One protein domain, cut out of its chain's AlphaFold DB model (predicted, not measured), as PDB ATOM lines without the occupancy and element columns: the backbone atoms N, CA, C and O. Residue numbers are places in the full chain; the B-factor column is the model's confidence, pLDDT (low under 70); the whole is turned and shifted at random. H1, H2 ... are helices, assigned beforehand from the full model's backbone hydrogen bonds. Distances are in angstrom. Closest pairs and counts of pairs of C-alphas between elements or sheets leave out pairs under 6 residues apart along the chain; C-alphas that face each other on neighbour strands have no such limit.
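AT A GLANCE: This is residues 9 to 56 of the 202 residues of an uncharacterized protein of Furfurilactobacillus siliginis (UniProt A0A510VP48). Two short helices, H1 and H2, make a helical hairpin, and a long third helix, H3, leaves its end of H2 and sticks out as an arm with residues 45 to 56. The printed part has 48 residues with three named helices, H1, H2, H3 in chain order, no named strand, and is all helix. It is only just compact, close to loose, with a radius of gyration of the C-alphas of 11.0 A, and spans 34 by 22 by 17 A.

IN THESE COORDINATES: Find C-alpha 12 at (184.284, 170.873, 145.125); H1 runs from there to residue 21, 15.1 A. H2 is residues 25 to 33, 12.1 A. H3, residues 37 to 56, runs 29.0 A to C-alpha 56 at (197.509, 173.812, 118.882).

HOW THE PARTS SIT: Look at Thr 19 and Gly 26, the closest C-alphas of H1 and H2, 4.4 A apart: the hairpin's helices touch and run opposite ways at a shallow tilt of 34 degrees, only just short of steep. H2 and H3 only just touch, with 3 pairs of C-alphas within 8 A, only at the corner; their closest C-alphas, Tyr 31 and Gln 37, are 6.6 A apart. H1 and H3 are apart. Every O i to N i+4 pair is within hydrogen-bond range in H2, 5 of 6 in H1 and 14 of 16 in H3.

THE WHOLE: The C-alphas farthest apart, Lys 10 and Trp 56, are 34.8 A apart. The printed part has no cut, and both links are tight. Look for pLDDT under 70 at residues 34 to 41 and 54 to 56.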
ATOM      1  N   TYR A   9     177.454 165.977 147.401       70.06
ATOM      2  CA  TYR A   9     177.318 166.723 146.152       70.06
ATOM      3  C   TYR A   9     177.714 168.209 146.258       70.06
ATOM      4  O   TYR A   9     177.821 168.882 145.233       70.06
ATOM      5  N   LYS A  10     177.922 168.739 147.472       72.62
ATOM      6  CA  LYS A  10     178.395 170.114 147.698       72.62
ATOM      7  C   LYS A  10     179.919 170.231 147.703       72.62
ATOM      8  O   LYS A  10     180.431 171.350 147.620       72.62
ATOM      9  N   GLU A  11     180.635 169.112 147.783       79.81
ATOM     10  CA  GLU A  11     182.093 169.105 147.800       79.81
ATOM     11  C   GLU A  11     182.680 169.505 146.428       79.81
ATOM     12  O   GLU A  11     182.185 169.059 145.386       79.81
ATOM     13  N   PRO A  12     183.761 170.310 146.377       72.81
ATOM     14  CA  PRO A  12     184.284 170.873 145.125       72.81
ATOM     15  C   PRO A  12     184.754 169.808 144.130       72.81
ATOM     16  O   PRO A  12     184.668 169.987 142.915       72.81
ATOM     17  N   TRP A  13     185.253 168.686 144.648       80.00
ATOM     18  CA  TRP A  13     185.773 167.592 143.840       80.00
ATOM     19  C   TRP A  13     184.657 166.823 143.113       80.00
ATOM     20  O   TRP A  13     184.885 166.333 142.008       80.00
ATOM     21  N   PHE A  14     183.440 166.773 143.671       82.88
ATOM     22  CA  PHE A  14     182.303 166.082 143.057       82.88
ATOM     23  C   PHE A  14     181.904 166.737 141.728       82.88
ATOM     24  O   PHE A  14     181.712 166.051 140.725       82.88
ATOM     25  N   GLY A  15     181.869 168.074 141.683       76.56
ATOM     26  CA  GLY A  15     181.594 168.817 140.450       76.56
ATOM     27  C   GLY A  15     182.648 168.585 139.359       76.56
ATOM     28  O   GLY A  15     182.310 168.493 138.177       76.56
ATOM     29  N   ILE A  16     183.919 168.432 139.747       78.44
ATOM     30  CA  ILE A  16     185.022 168.134 138.820       78.44
ATOM     31  C   ILE A  16     184.846 166.734 138.218       78.44
ATOM     32  O   ILE A  16     184.887 166.582 136.996       78.44
ATOM     33  N   VAL A  17     184.584 165.728 139.056       82.00
ATOM     34  CA  VAL A  17     184.367 164.340 138.613       82.00
ATOM     35  C   VAL A  17     183.141 164.234 137.702       82.00
ATOM     36  O   VAL A  17     183.222 163.633 136.631       82.00
ATOM     37  N   LEU A  18     182.029 164.878 138.066       81.00
ATOM     38  CA  LEU A  18     180.807 164.895 137.257       81.00
ATOM     39  C   LEU A  18     181.042 165.523 135.873       81.00
ATOM     40  O   LEU A  18     180.528 165.030 134.871       81.00
ATOM     41  N   THR A  19     181.844 166.588 135.807       80.69
ATOM     42  CA  THR A  19     182.180 167.263 134.544       80.69
ATOM     43  C   THR A  19     183.048 166.393 133.640       80.69
ATOM     44  O   THR A  19     182.837 166.389 132.429       80.69
ATOM     45  N   LEU A  20     183.994 165.642 134.210       81.19
ATOM     46  CA  LEU A  20     184.871 164.753 133.445       81.19
ATOM     47  C   LEU A  20     184.121 163.547 132.868       81.19
ATOM     48  O   LEU A  20     184.401 163.146 131.743       81.19
ATOM     49  N   ILE A  21     183.168 162.984 133.615       85.00
ATOM     50  CA  ILE A  21     182.425 161.786 133.191       85.00
ATOM     51  C   ILE A  21     181.274 162.144 132.237       85.00
ATOM     52  O   ILE A  21     181.006 161.403 131.296       85.00
ATOM     53  N   PHE A  22     180.601 163.281 132.451       81.25
ATOM     54  CA  PHE A  22     179.361 163.633 131.751       81.25
ATOM     55  C   PHE A  22     179.452 164.934 130.940       81.25
ATOM     56  O   PHE A  22     178.487 165.699 130.890       81.25
ATOM     57  N   PHE A  23     180.576 165.232 130.285       79.88
ATOM     58  CA  PHE A  23     180.627 166.359 129.343       79.88
ATOM     59  C   PHE A  23     179.687 166.081 128.149       79.88
ATOM     60  O   PHE A  23     179.846 165.031 127.524       79.88
ATOM     61  N   PRO A  24     178.710 166.950 127.793       73.75
ATOM     62  CA  PRO A  24     178.492 168.356 128.188       73.75
ATOM     63  C   PRO A  24     177.457 168.601 129.311       73.75
ATOM     64  O   PRO A  24     177.349 169.720 129.819       73.75
ATOM     65  N   ALA A  25     176.695 167.585 129.721       76.38
ATOM     66  CA  ALA A  25     175.631 167.705 130.724       76.38
ATOM     67  C   ALA A  25     176.143 168.131 132.116       76.38
ATOM     68  O   ALA A  25     175.491 168.921 132.798       76.38
ATOM     69  N   GLY A  26     177.338 167.688 132.518       74.50
ATOM     70  CA  GLY A  26     177.966 168.065 133.789       74.50
ATOM     71  C   GLY A  26     178.225 169.571 133.905       74.50
ATOM     72  O   GLY A  26     177.992 170.152 134.964       74.50
ATOM     73  N   ILE A  27     178.594 170.230 132.799       75.44
ATOM     74  CA  ILE A  27     178.785 171.691 132.747       75.44
ATOM     75  C   ILE A  27     177.457 172.425 132.929       75.44
ATOM     76  O   ILE A  27     177.394 173.415 133.659       75.44
ATOM     77  N   PHE A  28     176.392 171.932 132.297       77.81
ATOM     78  CA  PHE A  28     175.059 172.517 132.417       77.81
ATOM     79  C   PHE A  28     174.543 172.457 133.863       77.81
ATOM     80  O   PHE A  28     174.066 173.460 134.395       77.81
ATOM     81  N   VAL A  29     174.722 171.315 134.534       73.94
ATOM     82  CA  VAL A  29     174.334 171.135 135.942       73.94
ATOM     83  C   VAL A  29     175.124 172.074 136.864       73.94
ATOM     84  O   VAL A  29     174.535 172.722 137.732       73.94
ATOM     85  N   LEU A  30     176.434 172.227 136.640       71.94
ATOM     86  CA  LEU A  30     177.299 173.128 137.414       71.94
ATOM     87  C   LEU A  30     176.951 174.611 137.230       71.94
ATOM     88  O   LEU A  30     177.079 175.398 138.169       71.94
ATOM     89  N   TYR A  31     176.515 174.993 136.029       72.94
ATOM     90  CA  TYR A  31     176.083 176.353 135.719       72.94
ATOM     91  C   TYR A  31     174.728 176.692 136.355       72.94
ATOM     92  O   TYR A  31     174.545 177.806 136.852       72.94
ATOM     93  N   HIS A  32     173.792 175.738 136.359       74.25
ATOM     94  CA  HIS A  32     172.410 175.985 136.768       74.25
ATOM     95  C   HIS A  32     172.164 175.804 138.276       74.25
ATOM     96  O   HIS A  32     171.385 176.560 138.851       74.25
ATOM     97  N   PHE A  33     172.837 174.852 138.935       71.62
ATOM     98  CA  PHE A  33     172.502 174.445 140.311       71.62
ATOM     99  C   PHE A  33     173.602 174.695 141.356       71.62
ATOM    100  O   PHE A  33     173.403 174.430 142.542       71.62
ATOM    101  N   GLY A  34     174.774 175.198 140.963       63.44
ATOM    102  CA  GLY A  34     175.893 175.363 141.890       63.44
ATOM    103  C   GLY A  34     175.866 176.693 142.663       63.44
ATOM    104  O   GLY A  34     175.775 177.744 142.028       63.44
ATOM    105  N   PRO A  35     176.147 176.722 143.987       64.50
ATOM    106  CA  PRO A  35     176.504 177.955 144.718       64.50
ATOM    107  C   PRO A  35     177.835 178.596 144.249       64.50
ATOM    108  O   PRO A  35     178.375 179.505 144.875       64.50
ATOM    109  N   TRP A  36     178.379 178.125 143.124       61.66
ATOM    110  CA  TRP A  36     179.743 178.331 142.650       61.66
ATOM    111  C   TRP A  36     179.840 179.255 141.433       61.66
ATOM    112  O   TRP A  36     180.922 179.374 140.870       61.66
ATOM    113  N   GLN A  37     178.776 179.970 141.048       65.00
ATOM    114  CA  GLN A  37     178.724 180.779 139.813       65.00
ATOM    115  C   GLN A  37     179.936 181.706 139.581       65.00
ATOM    116  O   GLN A  37     180.344 181.914 138.437       65.00
ATOM    117  N   LYS A  38     180.554 182.240 140.644       63.94
ATOM    118  CA  LYS A  38     181.770 183.071 140.533       63.94
ATOM    119  C   LYS A  38     183.034 182.255 140.230       63.94
ATOM    120  O   LYS A  38     183.875 182.711 139.465       63.94
ATOM    121  N   LYS A  39     183.161 181.048 140.790       66.00
ATOM    122  CA  LYS A  39     184.312 180.152 140.583       66.00
ATOM    123  C   LYS A  39     184.175 179.307 139.311       66.00
ATOM    124  O   LYS A  39     185.180 179.036 138.665       66.00
ATOM    125  N   THR A  40     182.950 178.979 138.892       65.50
ATOM    126  CA  THR A  40     182.676 178.227 137.656       65.50
ATOM    127  C   THR A  40     183.196 178.961 136.419       65.50
ATOM    128  O   THR A  40     183.756 178.326 135.534       65.50
ATOM    129  N   LYS A  41     183.105 180.300 136.379       68.56
ATOM    130  CA  LYS A  41     183.667 181.105 135.276       68.56
ATOM    131  C   LYS A  41     185.188 180.977 135.172       68.56
ATOM    132  O   LYS A  41     185.703 180.833 134.069       68.56
ATOM    133  N   LEU A  42     185.888 180.998 136.309       73.94
ATOM    134  CA  LEU A  42     187.345 180.851 136.354       73.94
ATOM    135  C   LEU A  42     187.765 179.445 135.905       73.94
ATOM    136  O   LEU A  42     188.645 179.311 135.065       73.94
ATOM    137  N   ILE A  43     187.094 178.408 136.412       71.31
ATOM    138  CA  ILE A  43     187.393 177.011 136.061       71.31
ATOM    139  C   ILE A  43     187.126 176.759 134.570       71.31
ATOM    140  O   ILE A  43     187.969 176.176 133.893       71.31
ATOM    141  N   LEU A  44     186.006 177.254 134.032       71.38
ATOM    142  CA  LEU A  44     185.667 177.106 132.613       71.38
ATOM    143  C   LEU A  44     186.688 177.812 131.707       71.38
ATOM    144  O   LEU A  44     187.107 177.238 130.704       71.38
ATOM    145  N   ALA A  45     187.121 179.023 132.076       75.94
ATOM    146  CA  ALA A  45     188.139 179.764 131.334       75.94
ATOM    147  C   ALA A  45     189.491 179.029 131.330       75.94
ATOM    148  O   ALA A  45     190.120 178.911 130.279       75.94
ATOM    149  N   THR A  46     189.903 178.473 132.473       78.31
ATOM    150  CA  THR A  46     191.137 177.682 132.580       78.31
ATOM    151  C   THR A  46     191.052 176.391 131.763       78.31
ATOM    152  O   THR A  46     191.971 176.095 131.003       78.31
ATOM    153  N   CYS A  47     189.942 175.645 131.837       75.00
ATOM    154  CA  CYS A  47     189.749 174.433 131.035       75.00
ATOM    155  C   CYS A  47     189.734 174.727 129.527       75.00
ATOM    156  O   CYS A  47     190.363 173.998 128.763       75.00
ATOM    157  N   LEU A  48     189.065 175.803 129.097       77.50
ATOM    158  CA  LEU A  48     189.033 176.213 127.691       77.50
ATOM    159  C   LEU A  48     190.427 176.629 127.198       77.50
ATOM    160  O   LEU A  48     190.830 176.247 126.104       77.50
ATOM    161  N   SER A  49     191.186 177.357 128.022       78.56
ATOM    162  CA  SER A  49     192.561 177.753 127.703       78.56
ATOM    163  C   SER A  49     193.485 176.539 127.550       78.56
ATOM    164  O   SER A  49     194.203 176.447 126.555       78.56
ATOM    165  N   ILE A  50     193.404 175.560 128.459       78.81
ATOM    166  CA  ILE A  50     194.173 174.307 128.368       78.81
ATOM    167  C   ILE A  50     193.772 173.507 127.119       78.81
ATOM    168  O   ILE A  50     194.644 173.013 126.405       78.81
ATOM    169  N   ALA A  51     192.475 173.423 126.805       72.81
ATOM    170  CA  ALA A  51     191.999 172.754 125.595       72.81
ATOM    171  C   ALA A  51     192.516 173.436 124.316       72.81
ATOM    172  O   ALA A  51     192.968 172.753 123.399       72.81
ATOM    173  N   CYS A  52     192.528 174.772 124.259       70.62
ATOM    174  CA  CYS A  52     193.092 175.509 123.125       70.62
ATOM    175  C   CYS A  52     194.598 175.258 122.950       70.62
ATOM    176  O   CYS A  52     195.049 175.069 121.820       70.62
ATOM    177  N   ILE A  53     195.365 175.203 124.046       72.19
ATOM    178  CA  ILE A  53     196.804 174.895 124.009       72.19
ATOM    179  C   ILE A  53     197.039 173.456 123.522       72.19
ATOM    180  O   ILE A  53     197.909 173.227 122.682       72.19
ATOM    181  N   ALA A  54     196.232 172.490 123.972       65.75
ATOM    182  CA  ALA A  54     196.329 171.098 123.528       65.75
ATOM    183  C   ALA A  54     196.001 170.933 122.031       65.75
ATOM    184  O   ALA A  54     196.704 170.217 121.320       65.75
ATOM    185  N   VAL A  55     194.983 171.634 121.522       63.19
ATOM    186  CA  VAL A  55     194.607 171.584 120.097       63.19
ATOM    187  C   VAL A  55     195.700 172.177 119.198       63.19
ATOM    188  O   VAL A  55     195.977 171.623 118.134       63.19
ATOM    189  N   TRP A  56     196.376 173.246 119.628       59.19
ATOM    190  CA  TRP A  56     197.509 173.812 118.882       59.19
ATOM    191  C   TRP A  56     198.770 172.938 118.941       59.19
ATOM    192  O   TRP A  56     199.511 172.880 117.962       59.19
TER     193      TRP A  56